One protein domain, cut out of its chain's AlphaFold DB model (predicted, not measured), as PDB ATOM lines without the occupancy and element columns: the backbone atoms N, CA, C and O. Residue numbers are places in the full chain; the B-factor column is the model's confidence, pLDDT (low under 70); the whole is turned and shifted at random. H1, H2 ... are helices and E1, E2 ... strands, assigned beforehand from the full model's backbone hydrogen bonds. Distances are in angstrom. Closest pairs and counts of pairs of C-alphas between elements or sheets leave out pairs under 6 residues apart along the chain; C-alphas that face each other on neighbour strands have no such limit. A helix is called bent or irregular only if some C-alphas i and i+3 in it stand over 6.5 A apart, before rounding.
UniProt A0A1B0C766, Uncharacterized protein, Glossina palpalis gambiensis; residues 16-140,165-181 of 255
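Overview. This is residues 16 to 140 and 165 to 181 of the 255 residues of an uncharacterized protein of Glossina palpalis gambiensis (UniProt A0A1B0C766). A long, strongly twisted sheet of five strands makes the core, with H2 covering one face and H5 the opposite face. The long hairpin of E1 and E2 bends and reaches past these two helices to one end of the domain, where H1 packs along E1; H3 sits beside the strands, between E4 and E5 in the chain. The printed part has 142 residues, with named elements in the order E1, E2, E3, H1, H2, E4, H3, E5, H4, H5, of the mixed class, helices and strands. The sheet is mixed, in the order E3, E2, E1, E4, E5. The whole is compact, with a radius of gyration of the C-alphas of 15.6 A, and elongated, spanning 48 by 31 by 25 A.

Along the chain. Find C-alpha 18 at (38.518, 5.935, -24.298); from there E1 runs through residues 18 to 29 over 33.7 A, bending by 52 degrees at residue 26. E2, residues 32 to 42, covers 27.0 A and bends by 70 degrees at residue 36; E3 is residues 48 to 52. Next come H1, residues 64 to 78, 20.0 A and irregular, with C-alphas 75 and 78 7.2 A apart, and H2, residues 89 to 101, 18.1 A, which starts with C-alpha 89 at (15.894, 12.142, -27.417). Then read E4, residues 108 to 112, H3, residues 115 to 125, 15.8 A, E5, residues 131 to 133, and H4, residues 134 to 137. H5, residues 165 to 181, runs 24.3 A to C-alpha 181 at (43.933, -2.516, -24.765).

Arrangement. E1, E2 and E3 form a meander, each strand the antiparallel neighbour of the one before; look for N 23 and O 39 at 3.0 A, and N 40 and O 49 at 2.9 A. E4 is parallel to E1, with N 20 and O 109 at 2.9 A, and to E5, with N 132 and O 110 at 2.8 A. E4, H3 and E5 are a strand-helix-strand unit, two parallel neighbour strands with a helix between, and its crossover is right-handed. H2 is over E2 and E1 at a height over the sheet of 9.4 A; its closest C-alpha pair with E2 is Ile 40 and Leu 96, 7.6 A. H5 is over the same strands on the opposite face, at 9.5 A, with the C-alphas of Ile 21 and Phe 170 the closest to E1, 7.1 A. H1 is over E1 and runs along it, at 9 degrees on the local plane, with Phe 27 and Asn 70 the closest C-alphas, 5.7 A. H3 stands at the sheet's level, its height 2.9 A; H2 touches it with residues 93 to 97 alone, about perpendicular at 78 degrees, the C-alphas of Lys 93 and Leu 124 the closest at 6.1 A. H4 only grazes the sheet, with residues 134 to 135. H2, H3 and H5 have every O i to N i+4 pair within hydrogen-bond range, H1 has 10 of 11, and H4 is too short for such a pair.

Size, cuts and confidence. The C-alphas of Lys 16 and Thr 64 are the two farthest apart, 48.9 A. Residues 141 to 164 are not printed, and C-alphas 140 and 165 are 14.9 A apart across the cut. Of the links that are printed whole, E3 to H1 is long, with 11 residues. The mean pLDDT of the printed part is 83.3; it is under 70 in 28 residues, among them 137 to 140 and 165 to 181.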
ATOM      1  N   LYS A  16      45.526   6.986 -23.654       63.97
ATOM      2  CA  LYS A  16      44.467   6.233 -22.992       63.97
ATOM      3  C   LYS A  16      43.269   6.174 -23.933       63.97
ATOM      4  O   LYS A  16      42.482   7.112 -23.995       63.97
ATOM      5  N   ILE A  17      43.114   5.065 -24.655       67.88
ATOM      6  CA  ILE A  17      41.940   4.840 -25.502       67.88
ATOM      7  C   ILE A  17      40.698   4.898 -24.622       67.88
ATOM      8  O   ILE A  17      40.550   4.133 -23.665       67.88
ATOM      9  N   ILE A  18      39.785   5.785 -24.989       74.75
ATOM     10  CA  ILE A  18      38.518   5.935 -24.298       74.75
ATOM     11  C   ILE A  18      37.501   5.014 -24.955       74.75
ATOM     12  O   ILE A  18      37.225   5.081 -26.156       74.75
ATOM     13  N   ILE A  19      36.943   4.131 -24.137       79.56
ATOM     14  CA  ILE A  19      35.888   3.204 -24.517       79.56
ATOM     15  C   ILE A  19      34.577   3.790 -24.016       79.56
ATOM     16  O   ILE A  19      34.404   3.986 -22.816       79.56
ATOM     17  N   ILE A  20      33.641   4.034 -24.926       85.75
ATOM     18  CA  ILE A  20      32.258   4.347 -24.577       85.75
ATOM     19  C   ILE A  20      31.420   3.138 -24.943       85.75
ATOM     20  O   ILE A  20      31.456   2.692 -26.085       85.75
ATOM     21  N   ILE A  21      30.650   2.619 -23.999       86.50
ATOM     22  CA  ILE A  21      29.705   1.540 -24.249       86.50
ATOM     23  C   ILE A  21      28.294   2.093 -24.136       86.50
ATOM     24  O   ILE A  21      27.956   2.792 -23.178       86.50
ATOM     25  N   ILE A  22      27.474   1.767 -25.130       89.94
ATOM     26  CA  ILE A  22      26.074   2.152 -25.201       89.94
ATOM     27  C   ILE A  22      25.226   0.890 -25.287       89.94
ATOM     28  O   ILE A  22      25.436   0.038 -26.153       89.94
ATOM     29  N   ASP A  23      24.219   0.810 -24.426       88.69
ATOM     30  CA  ASP A  23      23.108  -0.121 -24.586       88.69
ATOM     31  C   ASP A  23      21.797   0.657 -24.634       88.69
ATOM     32  O   ASP A  23      21.653   1.711 -24.014       88.69
ATOM     33  N   ALA A  24      20.842   0.137 -25.397       91.81
ATOM     34  CA  ALA A  24      19.539   0.753 -25.552       91.81
ATOM     35  C   ALA A  24      18.430  -0.298 -25.533       91.81
ATOM     36  O   ALA A  24      18.410  -1.226 -26.340       91.81
ATOM     37  N   GLN A  25      17.450  -0.118 -24.661       91.44
ATOM     38  CA  GLN A  25      16.204  -0.873 -24.689       91.44
ATOM     39  C   GLN A  25      15.136  -0.038 -25.376       91.44
ATOM     40  O   GLN A  25      15.178   1.194 -25.347       91.44
ATOM     41  N   GLY A  26      14.193  -0.685 -26.045       93.94
ATOM     42  CA  GLY A  26      13.241   0.043 -26.860       93.94
ATOM     43  C   GLY A  26      12.124  -0.812 -27.407       93.94
ATOM     44  O   GLY A  26      12.070  -2.025 -27.218       93.94
ATOM     45  N   PHE A  27      11.241  -0.116 -28.097       96.00
ATOM     46  CA  PHE A  27      10.051  -0.646 -28.725       96.00
ATOM     47  C   PHE A  27      10.173  -0.606 -30.243       96.00
ATOM     48  O   PHE A  27      11.148  -0.092 -30.790       96.00
ATOM     49  N   TYR A  28       9.134  -1.078 -30.924       94.25
ATOM     50  CA  TYR A  28       9.013  -0.983 -32.370       94.25
ATOM     51  C   TYR A  28       7.781  -0.183 -32.774       94.25
ATOM     52  O   TYR A  28       6.716  -0.289 -32.168       94.25
ATOM     53  N   SER A  29       7.929   0.620 -33.822       94.69
ATOM     54  CA  SER A  29       6.806   1.234 -34.528       94.69
ATOM     55  C   SER A  29       7.122   1.323 -36.010       94.69
ATOM     56  O   SER A  29       8.200   1.789 -36.381       94.69
ATOM     57  N   ALA A  30       6.209   0.859 -36.863       91.94
ATOM     58  CA  ALA A  30       6.391   0.861 -38.318       91.94
ATOM     59  C   ALA A  30       7.747   0.265 -38.764       91.94
ATOM     60  O   ALA A  30       8.439   0.825 -39.615       91.94
ATOM     61  N   ASN A  31       8.125  -0.874 -38.168       88.69
ATOM     62  CA  ASN A  31       9.395  -1.583 -38.395       88.69
ATOM     63  C   ASN A  31      10.656  -0.766 -38.048       88.69
ATOM     64  O   ASN A  31      11.744  -1.059 -38.544       88.69
ATOM     65  N   LYS A  32      10.527   0.266 -37.211       91.94
ATOM     66  CA  LYS A  32      11.646   1.069 -36.718       91.94
ATOM     67  C   LYS A  32      11.810   0.883 -35.220       91.94
ATOM     68  O   LYS A  32      10.822   0.900 -34.485       91.94
ATOM     69  N   PHE A  33      13.064   0.769 -34.797       93.69
ATOM     70  CA  PHE A  33      13.446   0.833 -33.395       93.69
ATOM     71  C   PHE A  33      13.090   2.198 -32.811       93.69
ATOM     72  O   PHE A  33      13.455   3.234 -33.371       93.69
ATOM     73  N   ILE A  34      12.416   2.195 -31.669       94.88
ATOM     74  CA  ILE A  34      12.108   3.378 -30.876       94.88
ATOM     75  C   ILE A  34      12.848   3.224 -29.544       94.88
ATOM     76  O   ILE A  34      12.412   2.431 -28.705       94.88
ATOM     77  N   PRO A  35      13.964   3.946 -29.329       94.50
ATOM     78  CA  PRO A  35      14.715   3.839 -28.086       94.50
ATOM     79  C   PRO A  35      13.845   4.323 -26.922       94.50
ATOM     80  O   PRO A  35      13.172   5.354 -27.015       94.50
ATOM     81  N   LYS A  36      13.863   3.576 -25.824       95.12
ATOM     82  CA  LYS A  36      13.076   3.863 -24.625       95.12
ATOM     83  C   LYS A  36      13.932   4.054 -23.390       95.12
ATOM     84  O   LYS A  36      13.641   4.930 -22.588       95.12
ATOM     85  N   GLU A  37      14.989   3.278 -23.252       94.19
ATOM     86  CA  GLU A  37      15.990   3.435 -22.206       94.19
ATOM     87  C   GLU A  37      17.358   3.379 -22.868       94.19
ATOM     88  O   GLU A  37      17.580   2.549 -23.749       94.19
ATOM     89  N   VAL A  38      18.253   4.283 -22.488       92.75
ATOM     90  CA  VAL A  38      19.617   4.335 -23.015       92.75
ATOM     91  C   VAL A  38      20.578   4.450 -21.851       92.75
ATOM     92  O   VAL A  38      20.483   5.377 -21.044       92.75
ATOM     93  N   CYS A  39      21.519   3.516 -21.808       91.50
ATOM     94  CA  CYS A  39      22.603   3.474 -20.848       91.50
ATOM     95  C   CYS A  39      23.914   3.783 -21.567       91.50
ATOM     96  O   CYS A  39      24.249   3.134 -22.558       91.50
ATOM     97  N   ILE A  40      24.653   4.766 -21.058       89.19
ATOM     98  CA  ILE A  40      25.954   5.185 -21.582       89.19
ATOM     99  C   ILE A  40      26.968   5.082 -20.446       89.19
ATOM    100  O   ILE A  40      26.740   5.614 -19.358       89.19
ATOM    101  N   SER A  41      28.084   4.410 -20.705       85.62
ATOM    102  CA  SER A  41      29.210   4.298 -19.777       85.62
ATOM    103  C   SER A  41      30.511   4.585 -20.516       85.62
ATOM    104  O   SER A  41      30.726   4.053 -21.604       85.62
ATOM    105  N   ALA A  42      31.364   5.432 -19.945       84.06
ATOM    106  CA  ALA A  42      32.687   5.734 -20.480       84.06
ATOM    107  C   ALA A  42      33.762   5.116 -19.579       84.06
ATOM    108  O   ALA A  42      33.622   5.089 -18.368       84.06
ATOM    109  N   SER A  43      34.857   4.613 -20.143       74.94
ATOM    110  CA  SER A  43      35.906   3.935 -19.370       74.94
ATOM    111  C   SER A  43      36.696   4.846 -18.432       74.94
ATOM    112  O   SER A  43      37.469   4.361 -17.611       74.94
ATOM    113  N   ASP A  44      36.595   6.155 -18.579       73.31
ATOM    114  CA  ASP A  44      37.233   7.146 -17.717       73.31
ATOM    115  C   ASP A  44      36.254   7.797 -16.730       73.31
ATOM    116  O   ASP A  44      36.701   8.504 -15.829       73.31
ATOM    117  N   ASP A  45      34.960   7.483 -16.839       70.50
ATOM    118  CA  ASP A  45      33.911   7.891 -15.913       70.50
ATOM    119  C   ASP A  45      33.344   6.659 -15.191       70.50
ATOM    120  O   ASP A  45      32.868   5.701 -15.796       70.50
ATOM    121  N   SER A  46      33.377   6.659 -13.860       66.81
ATOM    122  CA  SER A  46      32.779   5.572 -13.075       66.81
ATOM    123  C   SER A  46      31.246   5.623 -13.061       66.81
ATOM    124  O   SER A  46      30.599   4.683 -12.583       66.81
ATOM    125  N   GLN A  47      30.648   6.705 -13.570       76.81
ATOM    126  CA  GLN A  47      29.207   6.875 -13.641       76.81
ATOM    127  C   GLN A  47      28.625   6.283 -14.926       76.81
ATOM    128  O   GLN A  47      29.124   6.462 -16.034       76.81
ATOM    129  N   ILE A  48      27.495   5.597 -14.763       82.75
ATOM    130  CA  ILE A  48      26.659   5.146 -15.873       82.75
ATOM    131  C   ILE A  48      25.488   6.108 -15.968       82.75
ATOM    132  O   ILE A  48      24.693   6.224 -15.031       82.75
ATOM    133  N   LYS A  49      25.355   6.784 -17.109       89.44
ATOM    134  CA  LYS A  49      24.184   7.608 -17.385       89.44
ATOM    135  C   LYS A  49      23.080   6.722 -17.936       89.44
ATOM    136  O   LYS A  49      23.194   6.221 -19.049       89.44
ATOM    137  N   ASN A  50      22.012   6.573 -17.161       91.25
ATOM    138  CA  ASN A  50      20.771   5.956 -17.611       91.25
ATOM    139  C   ASN A  50      19.710   7.039 -17.874       91.25
ATOM    140  O   ASN A  50      19.519   7.939 -17.050       91.25
ATOM    141  N   SER A  51      19.037   6.957 -19.019       94.19
ATOM    142  CA  SER A  51      17.987   7.880 -19.447       94.19
ATOM    143  C   SER A  51      16.783   7.122 -20.000       94.19
ATOM    144  O   SER A  51      16.901   6.416 -20.999       94.19
ATOM    145  N   ILE A  52      15.606   7.346 -19.406       95.44
ATOM    146  CA  ILE A  52      14.325   6.856 -19.933       95.44
ATOM    147  C   ILE A  52      13.712   7.944 -20.821       95.44
ATOM    148  O   ILE A  52      13.343   9.025 -20.349       95.44
ATOM    149  N   ILE A  53      13.621   7.643 -22.112       96.81
ATOM    150  CA  ILE A  53      13.215   8.560 -23.173       96.81
ATOM    151  C   ILE A  53      11.688   8.595 -23.286       96.81
ATOM    152  O   ILE A  53      11.019   7.559 -23.348       96.81
ATOM    153  N   GLN A  54      11.127   9.799 -23.345       96.69
ATOM    154  CA  GLN A  54       9.713  10.021 -23.638       96.69
ATOM    155  C   GLN A  54       9.349   9.479 -25.023       96.69
ATOM    156  O   GLN A  54      10.133   9.621 -25.966       96.69
ATOM    157  N   PRO A  55       8.168   8.861 -25.194       93.62
ATOM    158  CA  PRO A  55       7.797   8.356 -26.502       93.62
ATOM    159  C   PRO A  55       7.599   9.519 -27.489       93.62
ATOM    160  O   PRO A  55       7.127  10.591 -27.105       93.62
ATOM    161  N   PRO A  56       7.874   9.312 -28.787       94.25
ATOM    162  CA  PRO A  56       7.670  10.345 -29.805       94.25
ATOM    163  C   PRO A  56       6.188  10.707 -30.003       94.25
ATOM    164  O   PRO A  56       5.867  11.730 -30.606       94.25
ATOM    165  N   PHE A  57       5.272   9.859 -29.531       95.56
ATOM    166  CA  PHE A  57       3.830  10.060 -29.595       95.56
ATOM    167  C   PHE A  57       3.101   9.156 -28.586       95.56
ATOM    168  O   PHE A  57       3.661   8.180 -28.094       95.56
ATOM    169  N   LYS A  58       1.828   9.462 -28.298       95.94
ATOM    170  CA  LYS A  58       0.985   8.695 -27.360       95.94
ATOM    171  C   LYS A  58       0.789   7.245 -27.802       95.94
ATOM    172  O   LYS A  58       0.571   7.004 -28.988       95.94
ATOM    173  N   TYR A  59       0.731   6.317 -26.847       96.44
ATOM    174  CA  TYR A  59       0.491   4.888 -27.100       96.44
ATOM    175  C   TYR A  59      -0.710   4.605 -28.020       96.44
ATOM    176  O   TYR A  59      -0.641   3.738 -28.885       96.44
ATOM    177  N   SER A  60      -1.788   5.391 -27.911       96.00
ATOM    178  CA  SER A  60      -2.997   5.244 -28.738       96.00
ATOM    179  C   SER A  60      -2.786   5.433 -30.245       96.00
ATOM    180  O   SER A  60      -3.672   5.098 -31.023       96.00
ATOM    181  N   LYS A  61      -1.637   5.974 -30.671       96.38
ATOM    182  CA  LYS A  61      -1.274   6.134 -32.088       96.38
ATOM    183  C   LYS A  61      -0.504   4.935 -32.656       96.38
ATOM    184  O   LYS A  61      -0.148   4.959 -33.832       96.38
ATOM    185  N   LEU A  62      -0.213   3.913 -31.850       95.88
ATOM    186  CA  LEU A  62       0.426   2.688 -32.327       95.88
ATOM    187  C   LEU A  62      -0.521   1.856 -33.192       95.88
ATOM    188  O   LEU A  62      -1.712   1.733 -32.910       95.88
ATOM    189  N   MET A  63       0.039   1.216 -34.219       95.25
ATOM    190  CA  MET A  63      -0.669   0.186 -34.974       95.25
ATOM    191  C   MET A  63      -0.898  -1.047 -34.093       95.25
ATOM    192  O   MET A  63      -0.032  -1.412 -33.301       95.25
ATOM    193  N   THR A  64      -2.013  -1.756 -34.290       95.81
ATOM    194  CA  THR A  64      -2.377  -2.945 -33.495       95.81
ATOM    195  C   THR A  64      -1.254  -3.986 -33.421       95.81
ATOM    196  O   THR A  64      -0.983  -4.528 -32.351       95.81
ATOM    197  N   LYS A  65      -0.547  -4.227 -34.534       94.81
ATOM    198  CA  LYS A  65       0.595  -5.156 -34.576       94.81
ATOM    199  C   LYS A  65       1.764  -4.720 -33.677       94.81
ATOM    200  O   LYS A  65       2.378  -5.550 -33.005       94.81
ATOM    201  N   ASP A  66       2.042  -3.418 -33.634       95.56
ATOM    202  CA  ASP A  66       3.152  -2.847 -32.872       95.56
ATOM    203  C   ASP A  66       2.787  -2.848 -31.385       95.56
ATOM    204  O   ASP A  66       3.597  -3.224 -30.547       95.56
ATOM    205  N   THR A  67       1.529  -2.545 -31.057       95.88
ATOM    206  CA  THR A  67       0.953  -2.654 -29.711       95.88
ATOM    207  C   THR A  67       1.133  -4.055 -29.118       95.88
ATOM    208  O   THR A  67       1.617  -4.184 -27.996       95.88
ATOM    209  N   ILE A  68       0.793  -5.117 -29.861       95.94
ATOM    210  CA  ILE A  68       0.955  -6.506 -29.390       95.94
ATOM    211  C   ILE A  68       2.430  -6.803 -29.089       95.94
ATOM    212  O   ILE A  68       2.759  -7.282 -28.002       95.94
ATOM    213  N   THR A  69       3.314  -6.460 -30.028       95.19
ATOM    214  CA  THR A  69       4.762  -6.676 -29.901       95.19
ATOM    215  C   THR A  69       5.335  -5.915 -28.704       95.19
ATOM    216  O   THR A  69       6.031  -6.483 -27.865       95.19
ATOM    217  N   ASN A  70       4.986  -4.637 -28.569       96.25
ATOM    218  CA  ASN A  70       5.482  -3.768 -27.508       96.25
ATOM    219  C   ASN A  70       4.951  -4.179 -26.130       96.25
ATOM    220  O   ASN A  70       5.693  -4.122 -25.152       96.25
ATOM    221  N   ASN A  71       3.712  -4.669 -26.033       95.12
ATOM    222  CA  ASN A  71       3.190  -5.222 -24.783       95.12
ATOM    223  C   ASN A  71       3.941  -6.480 -24.352       95.12
ATOM    224  O   ASN A  71       4.229  -6.648 -23.166       95.12
ATOM    225  N   TRP A  72       4.298  -7.343 -25.306       95.94
ATOM    226  CA  TRP A  72       5.122  -8.510 -25.015       95.94
ATOM    227  C   TRP A  72       6.513  -8.097 -24.515       95.94
ATOM    228  O   TRP A  72       6.948  -8.574 -23.467       95.94
ATOM    229  N   LEU A  73       7.171  -7.145 -25.190       91.50
ATOM    230  CA  LEU A  73       8.476  -6.609 -24.778       91.50
ATOM    231  C   LEU A  73       8.424  -5.958 -23.387       91.50
ATOM    232  O   LEU A  73       9.277  -6.225 -22.538       91.50
ATOM    233  N   CYS A  74       7.381  -5.172 -23.111       91.00
ATOM    234  CA  CYS A  74       7.132  -4.601 -21.790       91.00
ATOM    235  C   CYS A  74       7.022  -5.703 -20.729       91.00
ATOM    236  O   CYS A  74       7.710  -5.650 -19.715       91.00
ATOM    237  N   LYS A  75       6.180  -6.716 -20.952       91.06
ATOM    238  CA  LYS A  75       5.877  -7.734 -19.938       91.06
ATOM    239  C   LYS A  75       7.012  -8.735 -19.715       91.06
ATOM    240  O   LYS A  75       7.212  -9.180 -18.587       91.06
ATOM    241  N   HIS A  76       7.728  -9.108 -20.774       86.44
ATOM    242  CA  HIS A  76       8.656 -10.240 -20.753       86.44
ATOM    243  C   HIS A  76      10.126  -9.845 -20.908       86.44
ATOM    244  O   HIS A  76      11.005 -10.618 -20.519       86.44
ATOM    245  N   PHE A  77      10.420  -8.656 -21.442       84.06
ATOM    246  CA  PHE A  77      11.791  -8.263 -21.748       84.06
ATOM    247  C   PHE A  77      12.339  -7.200 -20.801       84.06
ATOM    248  O   PHE A  77      13.221  -7.530 -20.006       84.06
ATOM    249  N   HIS A  78      11.825  -5.968 -20.854       85.06
ATOM    250  CA  HIS A  78      12.450  -4.810 -20.195       85.06
ATOM    251  C   HIS A  78      11.585  -4.114 -19.130       85.06
ATOM    252  O   HIS A  78      12.102  -3.302 -18.373       85.06
ATOM    253  N   GLY A  79      10.277  -4.377 -19.033       90.00
ATOM    254  CA  GLY A  79       9.421  -3.769 -17.995       90.00
ATOM    255  C   GLY A  79       9.013  -2.306 -18.226       90.00
ATOM    256  O   GLY A  79       8.102  -1.826 -17.561       90.00
ATOM    257  N   LEU A  80       9.659  -1.600 -19.158       91.44
ATOM    258  CA  LEU A  80       9.334  -0.213 -19.520       91.44
ATOM    259  C   LEU A  80       7.922  -0.085 -20.102       91.44
ATOM    260  O   LEU A  80       7.572  -0.870 -20.984       91.44
ATOM    261  N   ARG A  81       7.147   0.929 -19.691       95.31
ATOM    262  CA  ARG A  81       5.866   1.269 -20.338       95.31
ATOM    263  C   ARG A  81       6.092   2.272 -21.464       95.31
ATOM    264  O   ARG A  81       7.018   3.080 -21.423       95.31
ATOM    265  N   TRP A  82       5.212   2.264 -22.466       96.12
ATOM    266  CA  TRP A  82       5.325   3.167 -23.616       96.12
ATOM    267  C   TRP A  82       5.346   4.648 -23.219       96.12
ATOM    268  O   TRP A  82       6.219   5.385 -23.677       96.12
ATOM    269  N   ASP A  83       4.439   5.068 -22.336       95.31
ATOM    270  CA  ASP A  83       4.272   6.474 -21.948       95.31
ATOM    271  C   ASP A  83       5.218   6.943 -20.824       95.31
ATOM    272  O   ASP A  83       5.154   8.104 -20.428       95.31
ATOM    273  N   ASP A  84       6.120   6.085 -20.329       93.38
ATOM    274  CA  ASP A  84       7.076   6.460 -19.274       93.38
ATOM    275  C   ASP A  84       8.141   7.457 -19.782       93.38
ATOM    276  O   ASP A  84       8.261   7.733 -20.973       93.38
ATOM    277  N   GLY A  85       8.992   7.960 -18.892       94.50
ATOM    278  CA  GLY A  85      10.193   8.706 -19.268       94.50
ATOM    279  C   GLY A  85      10.127  10.206 -19.008       94.50
ATOM    280  O   GLY A  85       9.085  10.855 -19.066       94.50
ATOM    281  N   ASN A  86      11.297  10.752 -18.704       95.25
ATOM    282  CA  ASN A  86      11.506  12.152 -18.337       95.25
ATOM    283  C   ASN A  86      12.595  12.825 -19.183       95.25
ATOM    284  O   ASN A  86      12.796  14.027 -19.062       95.25
ATOM    285  N   SER A  87      13.304  12.052 -20.009       95.94
ATOM    286  CA  SER A  87      14.354  12.545 -20.893       95.94
ATOM    287  C   SER A  87      13.813  12.654 -22.313       95.94
ATOM    288  O   SER A  87      13.040  11.806 -22.760       95.94
ATOM    289  N   THR A  88      14.241  13.661 -23.060       95.56
ATOM    290  CA  THR A  88      13.982  13.721 -24.501       95.56
ATOM    291  C   THR A  88      15.102  13.025 -25.275       95.56
ATOM    292  O   THR A  88      16.217  12.845 -24.778       95.56
ATOM    293  N   LEU A  89      14.841  12.656 -26.533       93.69
ATOM    294  CA  LEU A  89      15.894  12.142 -27.417       93.69
ATOM    295  C   LEU A  89      17.013  13.180 -27.626       93.69
ATOM    296  O   LEU A  89      18.185  12.824 -27.745       93.69
ATOM    297  N   THR A  90      16.653  14.466 -27.633       94.19
ATOM    298  CA  THR A  90      17.597  15.582 -27.731       94.19
ATOM    299  C   THR A  90      18.548  15.620 -26.537       94.19
ATOM    300  O   THR A  90      19.746  15.817 -26.736       94.19
ATOM    301  N   ASP A  91      18.056  15.362 -25.320       93.69
ATOM    302  CA  ASP A  91      18.890  15.327 -24.111       93.69
ATOM    303  C   ASP A  91      19.928  14.207 -24.181       93.69
ATOM    304  O   ASP A  91      21.109  14.433 -23.914       93.69
ATOM    305  N   VAL A  92      19.507  13.013 -24.611       93.25
ATOM    306  CA  VAL A  92      20.406  11.863 -24.789       93.25
ATOM    307  C   VAL A  92      21.450  12.153 -25.862       93.25
ATOM    308  O   VAL A  92      22.639  11.926 -25.641       93.25
ATOM    309  N   LYS A  93      21.037  12.718 -27.003       92.88
ATOM    310  CA  LYS A  93      21.955  13.115 -28.078       92.88
ATOM    311  C   LYS A  93      22.979  14.143 -27.593       92.88
ATOM    312  O   LYS A  93      24.162  13.999 -27.887       92.88
ATOM    313  N   LYS A  94      22.540  15.161 -26.847       91.94
ATOM    314  CA  LYS A  94      23.416  16.200 -26.290       91.94
ATOM    315  C   LYS A  94      24.408  15.615 -25.288       91.94
ATOM    316  O   LYS A  94      25.588  15.944 -25.355       91.94
ATOM    317  N   TYR A  95      23.944  14.741 -24.397       90.56
ATOM    318  CA  TYR A  95      24.812  14.067 -23.437       90.56
ATOM    319  C   TYR A  95      25.860  13.216 -24.154       90.56
ATOM    320  O   TYR A  95      27.044  13.408 -23.921       90.56
ATOM    321  N   LEU A  96      25.443  12.356 -25.087       88.69
ATOM    322  CA  LEU A  96      26.355  11.473 -25.812       88.69
ATOM    323  C   LEU A  96      27.410  12.254 -26.604       88.69
ATOM    324  O   LEU A  96      28.590  11.929 -26.532       88.69
ATOM    325  N   LYS A  97      27.006  13.315 -27.316       88.56
ATOM    326  CA  LYS A  97      27.956  14.190 -28.017       88.56
ATOM    327  C   LYS A  97      28.929  14.856 -27.053       88.56
ATOM    328  O   LYS A  97      30.125  14.791 -27.288       88.56
ATOM    329  N   SER A  98      28.442  15.403 -25.940       86.38
ATOM    330  CA  SER A  98      29.307  16.008 -24.924       86.38
ATOM    331  C   SER A  98      30.274  14.995 -24.306       86.38
ATOM    332  O   SER A  98      31.434  15.329 -24.078       86.38
ATOM    333  N   SER A  99      29.831  13.759 -24.067       83.69
ATOM    334  CA  SER A  99      30.686  12.672 -23.588       83.69
ATOM    335  C   SER A  99      31.750  12.287 -24.604       83.69
ATOM    336  O   SER A  99      32.834  11.918 -24.203       83.69
ATOM    337  N   ILE A 100      31.489  12.384 -25.904       82.00
ATOM    338  CA  ILE A 100      32.511  12.119 -26.925       82.00
ATOM    339  C   ILE A 100      33.456  13.322 -27.057       82.00
ATOM    340  O   ILE A 100      34.669  13.154 -27.080       82.00
ATOM    341  N   GLU A 101      32.916  14.543 -27.082       82.56
ATOM    342  CA  GLU A 101      33.664  15.796 -27.249       82.56
ATOM    343  C   GLU A 101      34.644  16.066 -26.107       82.56
ATOM    344  O   GLU A 101      35.801  16.398 -26.357       82.56
ATOM    345  N   LYS A 102      34.224  15.868 -24.850       76.12
ATOM    346  CA  LYS A 102      35.109  15.997 -23.675       76.12
ATOM    347  C   LYS A 102      36.333  15.089 -23.760       76.12
ATOM    348  O   LYS A 102      37.349  15.365 -23.134       76.12
ATOM    349  N   LEU A 103      36.210  14.013 -24.527       70.00
ATOM    350  CA  LEU A 103      37.157  12.915 -24.608       70.00
ATOM    351  C   LEU A 103      37.980  12.965 -25.904       70.00
ATOM    352  O   LEU A 103      38.828  12.108 -26.123       70.00
ATOM    353  N   THR A 104      37.796  14.011 -26.724       64.12
ATOM    354  CA  THR A 104      38.459  14.223 -28.030       64.12
ATOM    355  C   THR A 104      39.973  14.368 -27.976       64.12
ATOM    356  O   THR A 104      40.621  14.214 -29.007       64.12
ATOM    357  N   GLN A 105      40.550  14.637 -26.800       68.94
ATOM    358  CA  GLN A 105      42.005  14.625 -26.623       68.94
ATOM    359  C   GLN A 105      42.589  13.212 -26.736       68.94
ATOM    360  O   GLN A 105      43.780  13.075 -26.981       68.94
ATOM    361  N   ASN A 106      41.753  12.176 -26.604       67.25
ATOM    362  CA  ASN A 106      42.148  10.784 -26.743       67.25
ATOM    363  C   ASN A 106      41.363  10.091 -27.867       67.25
ATOM    364  O   ASN A 106      40.192  10.404 -28.120       67.25
ATOM    365  N   PRO A 107      41.948   9.066 -28.508       67.56
ATOM    366  CA  PRO A 107      41.212   8.200 -29.417       67.56
ATOM    367  C   PRO A 107      39.993   7.580 -28.714       67.56
ATOM    368  O   PRO A 107      40.125   6.764 -27.802       67.56
ATOM    369  N   THR A 108      38.790   7.943 -29.165       76.62
ATOM    370  CA  THR A 108      37.526   7.437 -28.610       76.62
ATOM    371  C   THR A 108      36.933   6.357 -29.515       76.62
ATOM    372  O   THR A 108      36.918   6.483 -30.742       76.62
ATOM    373  N   THR A 109      36.452   5.267 -28.918       80.75
ATOM    374  CA  THR A 109      35.753   4.181 -29.622       80.75
ATOM    375  C   THR A 109      34.418   3.919 -28.952       80.75
ATOM    376  O   THR A 109      34.363   3.716 -27.739       80.75
ATOM    377  N   VAL A 110      33.345   3.908 -29.744       86.38
ATOM    378  CA  VAL A 110      31.995   3.635 -29.247       86.38
ATOM    379  C   VAL A 110      31.634   2.187 -29.550       86.38
ATOM    380  O   VAL A 110      31.686   1.752 -30.696       86.38
ATOM    381  N   TYR A 111      31.236   1.446 -28.527       86.44
ATOM    382  CA  TYR A 111      30.770   0.073 -28.621       86.44
ATOM    383  C   TYR A 111      29.275   0.023 -28.353       86.44
ATOM    384  O   TYR A 111      28.782   0.587 -27.377       86.44
ATOM    385  N   VAL A 112      28.549  -0.665 -29.224       88.56
ATOM    386  CA  VAL A 112      27.098  -0.822 -29.121       88.56
ATOM    387  C   VAL A 112      26.771  -2.294 -29.259       88.56
ATOM    388  O   VAL A 112      27.308  -2.953 -30.142       88.56
ATOM    389  N   LYS A 113      25.889  -2.830 -28.420       82.12
ATOM    390  CA  LYS A 113      25.449  -4.219 -28.573       82.12
ATOM    391  C   LYS A 113      24.233  -4.321 -29.494       82.12
ATOM    392  O   LYS A 113      23.207  -3.704 -29.221       82.12
ATOM    393  N   GLY A 114      24.306  -5.126 -30.549       84.19
ATOM    394  CA  GLY A 114      23.194  -5.362 -31.467       84.19
ATOM    395  C   GLY A 114      23.197  -4.444 -32.686       84.19
ATOM    396  O   GLY A 114      23.236  -3.216 -32.579       84.19
ATOM    397  N   LEU A 115      23.051  -5.049 -33.868       86.56
ATOM    398  CA  LEU A 115      23.069  -4.360 -35.164       86.56
ATOM    399  C   LEU A 115      22.009  -3.253 -35.280       86.56
ATOM    400  O   LEU A 115      22.248  -2.206 -35.881       86.56
ATOM    401  N   GLU A 116      20.824  -3.473 -34.720       90.06
ATOM    402  CA  GLU A 116      19.742  -2.491 -34.763       90.06
ATOM    403  C   GLU A 116      20.063  -1.243 -33.931       90.06
ATOM    404  O   GLU A 116      19.883  -0.114 -34.394       90.06
ATOM    405  N   LYS A 117      20.628  -1.445 -32.736       90.44
ATOM    406  CA  LYS A 117      21.064  -0.358 -31.856       90.44
ATOM    407  C   LYS A 117      22.242   0.382 -32.468       90.44
ATOM    408  O   LYS A 117      22.247   1.608 -32.452       90.44
ATOM    409  N   LEU A 118      23.187  -0.339 -33.080       90.38
ATOM    410  CA  LEU A 118      24.291   0.257 -33.833       90.38
ATOM    411  C   LEU A 118      23.763   1.222 -34.903       90.38
ATOM    412  O   LEU A 118      24.206   2.368 -34.969       90.38
ATOM    413  N   LYS A 119      22.806   0.771 -35.730       91.31
ATOM    414  CA  LYS A 119      22.186   1.614 -36.765       91.31
ATOM    415  C   LYS A 119      21.564   2.863 -36.151       91.31
ATOM    416  O   LYS A 119      21.789   3.955 -36.658       91.31
ATOM    417  N   TRP A 120      20.834   2.716 -35.049       92.25
ATOM    418  CA  TRP A 120      20.238   3.848 -34.347       92.25
ATOM    419  C   TRP A 120      21.289   4.833 -33.797       92.25
ATOM    420  O   TRP A 120      21.184   6.028 -34.076       92.25
ATOM    421  N   VAL A 121      22.335   4.371 -33.101       91.81
ATOM    422  CA  VAL A 121      23.396   5.250 -32.562       91.81
ATOM    423  C   VAL A 121      24.092   6.027 -33.683       91.81
ATOM    424  O   VAL A 121      24.303   7.231 -33.533       91.81
ATOM    425  N   LYS A 122      24.371   5.395 -34.833       90.62
ATOM    426  CA  LYS A 122      24.936   6.082 -36.013       90.62
ATOM    427  C   LYS A 122      24.096   7.288 -36.443       90.62
ATOM    428  O   LYS A 122      24.649   8.344 -36.729       90.62
ATOM    429  N   THR A 123      22.763   7.183 -36.396       90.56
ATOM    430  CA  THR A 123      21.879   8.322 -36.721       90.56
ATOM    431  C   THR A 123      21.967   9.485 -35.724       90.56
ATOM    432  O   THR A 123      21.596  10.611 -36.056       90.56
ATOM    433  N   LEU A 124      22.441   9.244 -34.495       88.94
ATOM    434  CA  LEU A 124      22.549  10.275 -33.461       88.94
ATOM    435  C   LEU A 124      23.848  11.069 -33.540       88.94
ATOM    436  O   LEU A 124      23.810  12.297 -33.390       88.94
ATOM    437  N   ILE A 125      24.973  10.377 -33.718       85.50
ATOM    438  CA  ILE A 125      26.303  10.976 -33.559       85.50
ATOM    439  C   ILE A 125      27.057  11.209 -34.864       85.50
ATOM    440  O   ILE A 125      28.008  11.971 -34.816       85.50
ATOM    441  N   GLY A 126      26.593  10.663 -35.993       79.00
ATOM    442  CA  GLY A 126      27.264  10.790 -37.290       79.00
ATOM    443  C   GLY A 126      28.124   9.570 -37.640       79.00
ATOM    444  O   GLY A 126      28.340   8.686 -36.808       79.00
ATOM    445  N   GLU A 127      28.568   9.490 -38.896       71.12
ATOM    446  CA  GLU A 127      29.368   8.368 -39.424       71.12
ATOM    447  C   GLU A 127      30.879   8.564 -39.229       71.12
ATOM    448  O   GLU A 127      31.658   7.626 -39.387       71.12
ATOM    449  N   GLU A 128      31.293   9.772 -38.852       70.44
ATOM    450  CA  GLU A 128      32.679  10.161 -38.611       70.44
ATOM    451  C   GLU A 128      33.289   9.513 -37.356       70.44
ATOM    452  O   GLU A 128      34.509   9.373 -37.254       70.44
ATOM    453  N   ILE A 129      32.454   9.082 -36.406       75.56
ATOM    454  CA  ILE A 129      32.891   8.417 -35.177       75.56
ATOM    455  C   ILE A 129      32.971   6.908 -35.412       75.56
ATOM    456  O   ILE A 129      32.059   6.284 -35.952       75.56
ATOM    457  N   CYS A 130      34.063   6.293 -34.958       80.31
ATOM    458  CA  CYS A 130      34.232   4.845 -35.022       80.31
ATOM    459  C   CYS A 130      33.279   4.150 -34.032       80.31
ATOM    460  O   CYS A 130      33.520   4.157 -32.821       80.31
ATOM    461  N   ILE A 131      32.205   3.553 -34.563       84.44
ATOM    462  CA  ILE A 131      31.219   2.781 -33.796       84.44
ATOM    463  C   ILE A 131      31.292   1.307 -34.190       84.44
ATOM    464  O   ILE A 131      31.127   0.970 -35.365       84.44
ATOM    465  N   LEU A 132      31.497   0.437 -33.205       83.25
ATOM    466  CA  LEU A 132      31.666  -1.004 -33.372       83.25
ATOM    467  C   LEU A 132      30.508  -1.760 -32.713       83.25
ATOM    468  O   LEU A 132      30.015  -1.364 -31.653       83.25
ATOM    469  N   ASN A 133      30.067  -2.852 -33.339       82.31
ATOM    470  CA  ASN A 133      29.070  -3.741 -32.753       82.31
ATOM    471  C   ASN A 133      29.755  -4.770 -31.851       82.31
ATOM    472  O   ASN A 133      30.638  -5.492 -32.303       82.31
ATOM    473  N   LEU A 134      29.326  -4.874 -30.595       79.06
ATOM    474  CA  LEU A 134      29.873  -5.848 -29.647       79.06
ATOM    475  C   LEU A 134      29.627  -7.299 -30.073       79.06
ATOM    476  O   LEU A 134      30.443  -8.164 -29.761       79.06
ATOM    477  N   ASP A 135      28.549  -7.572 -30.810       75.00
ATOM    478  CA  ASP A 135      28.263  -8.941 -31.257       75.00
ATOM    479  C   ASP A 135      29.285  -9.434 -32.300       75.00
ATOM    480  O   ASP A 135      29.498 -10.638 -32.429       75.00
ATOM    481  N   ASP A 136      29.985  -8.523 -32.989       74.62
ATOM    482  CA  ASP A 136      31.008  -8.873 -33.985       74.62
ATOM    483  C   ASP A 136      32.262  -9.492 -33.334       74.62
ATOM    484  O   ASP A 136      33.061 -10.147 -34.001       74.62
ATOM    485  N   PHE A 137      32.431  -9.317 -32.019       66.12
ATOM    486  CA  PHE A 137      33.578  -9.824 -31.260       66.12
ATOM    487  C   PHE A 137      33.344 -11.217 -30.667       66.12
ATOM    488  O   PHE A 137      34.177 -11.707 -29.901       66.12
ATOM    489  N   ASN A 138      32.225 -11.864 -31.020       57.91
ATOM    490  CA  ASN A 138      31.814 -13.158 -30.476       57.91
ATOM    491  C   ASN A 138      31.783 -13.154 -28.932       57.91
ATOM    492  O   ASN A 138      32.069 -14.164 -28.288       57.91
ATOM    493  N   CYS A 139      31.480 -11.994 -28.333       51.19
ATOM    494  CA  CYS A 139      31.313 -11.857 -26.893       51.19
ATOM    495  C   CYS A 139      30.152 -12.751 -26.453       51.19
ATOM    496  O   CYS A 139      29.035 -12.630 -26.967       51.19
ATOM    497  N   SER A 140      30.420 -13.647 -25.501       44.06
ATOM    498  CA  SER A 140      29.427 -14.563 -24.946       44.06
ATOM    499  C   SER A 140      28.150 -13.808 -24.585       44.06
ATOM    500  O   SER A 140      28.182 -12.748 -23.953       44.06
ATOM    501  N   ASP A 165      21.139  -5.555 -14.114       56.38
ATOM    502  CA  ASP A 165      21.994  -6.330 -15.031       56.38
ATOM    503  C   ASP A 165      22.962  -5.447 -15.850       56.38
ATOM    504  O   ASP A 165      24.151  -5.745 -15.987       56.38
ATOM    505  N   HIS A 166      22.496  -4.285 -16.324       54.31
ATOM    506  CA  HIS A 166      23.269  -3.450 -17.248       54.31
ATOM    507  C   HIS A 166      24.595  -2.979 -16.651       54.31
ATOM    508  O   HIS A 166      25.625  -3.068 -17.309       54.31
ATOM    509  N   ARG A 167      24.604  -2.514 -15.396       54.81
ATOM    510  CA  ARG A 167      25.823  -2.001 -14.749       54.81
ATOM    511  C   ARG A 167      26.910  -3.067 -14.632       54.81
ATOM    512  O   ARG A 167      28.058  -2.795 -14.970       54.81
ATOM    513  N   THR A 168      26.553  -4.262 -14.173       57.56
ATOM    514  CA  THR A 168      27.497  -5.379 -14.033       57.56
ATOM    515  C   THR A 168      28.014  -5.825 -15.397       57.56
ATOM    516  O   THR A 168      29.215  -6.042 -15.550       57.56
ATOM    517  N   PHE A 169      27.137  -5.890 -16.403       62.94
ATOM    518  CA  PHE A 169      27.528  -6.148 -17.785       62.94
ATOM    519  C   PHE A 169      28.514  -5.094 -18.313       62.94
ATOM    520  O   PHE A 169      29.575  -5.452 -18.820       62.94
ATOM    521  N   PHE A 170      28.211  -3.802 -18.146       62.22
ATOM    522  CA  PHE A 170      29.072  -2.710 -18.602       62.22
ATOM    523  C   PHE A 170      30.450  -2.746 -17.946       62.22
ATOM    524  O   PHE A 170      31.446  -2.622 -18.649       62.22
ATOM    525  N   LEU A 171      30.522  -2.956 -16.629       61.31
ATOM    526  CA  LEU A 171      31.801  -3.030 -15.922       61.31
ATOM    527  C   LEU A 171      32.642  -4.224 -16.395       61.31
ATOM    528  O   LEU A 171      33.812  -4.035 -16.710       61.31
ATOM    529  N   LYS A 172      32.036  -5.413 -16.555       64.12
ATOM    530  CA  LYS A 172      32.731  -6.599 -17.089       64.12
ATOM    531  C   LYS A 172      33.284  -6.351 -18.496       64.12
ATOM    532  O   LYS A 172      34.449  -6.640 -18.747       64.12
ATOM    533  N   ILE A 173      32.488  -5.767 -19.398       62.56
ATOM    534  CA  ILE A 173      32.947  -5.463 -20.763       62.56
ATOM    535  C   ILE A 173      34.033  -4.380 -20.756       62.56
ATOM    536  O   ILE A 173      35.005  -4.501 -21.497       62.56
ATOM    537  N   ILE A 174      33.913  -3.333 -19.931       63.59
ATOM    538  CA  ILE A 174      34.959  -2.303 -19.816       63.59
ATOM    539  C   ILE A 174      36.272  -2.932 -19.357       63.59
ATOM    540  O   ILE A 174      37.313  -2.621 -19.931       63.59
ATOM    541  N   ASP A 175      36.242  -3.811 -18.359       63.56
ATOM    542  CA  ASP A 175      37.451  -4.452 -17.848       63.56
ATOM    543  C   ASP A 175      38.066  -5.412 -18.877       63.56
ATOM    544  O   ASP A 175      39.273  -5.350 -19.106       63.56
ATOM    545  N   GLU A 176      37.262  -6.208 -19.593       62.81
ATOM    546  CA  GLU A 176      37.748  -7.037 -20.708       62.81
ATOM    547  C   GLU A 176      38.388  -6.191 -21.822       62.81
ATOM    548  O   GLU A 176      39.476  -6.511 -22.309       62.81
ATOM    549  N   LEU A 177      37.753  -5.076 -22.198       60.97
ATOM    550  CA  LEU A 177      38.269  -4.168 -23.222       60.97
ATOM    551  C   LEU A 177      39.518  -3.403 -22.749       60.97
ATOM    552  O   LEU A 177      40.413  -3.139 -23.552       60.97
ATOM    553  N   ARG A 178      39.628  -3.077 -21.455       61.91
ATOM    554  CA  ARG A 178      40.837  -2.486 -20.853       61.91
ATOM    555  C   ARG A 178      41.994  -3.475 -20.837       61.91
ATOM    556  O   ARG A 178      43.092  -3.107 -21.240       61.91
ATOM    557  N   ILE A 179      41.754  -4.715 -20.408       58.62
ATOM    558  CA  ILE A 179      42.755  -5.793 -20.439       58.62
ATOM    559  C   ILE A 179      43.255  -5.977 -21.874       58.62
ATOM    560  O   ILE A 179      44.459  -6.013 -22.111       58.62
ATOM    561  N   TYR A 180      42.340  -6.011 -22.840       52.12
ATOM    562  CA  TYR A 180      42.671  -6.110 -24.255       52.12
ATOM    563  C   TYR A 180      43.511  -4.933 -24.765       52.12
ATOM    564  O   TYR A 180      44.515  -5.148 -25.444       52.12
ATOM    565  N   ASN A 181      43.150  -3.697 -24.404       53.12
ATOM    566  CA  ASN A 181      43.933  -2.516 -24.765       53.12
ATOM    567  C   ASN A 181      45.345  -2.571 -24.163       53.12
ATOM    568  O   ASN A 181      46.311  -2.381 -24.900       53.12
TER     569      ASN A 181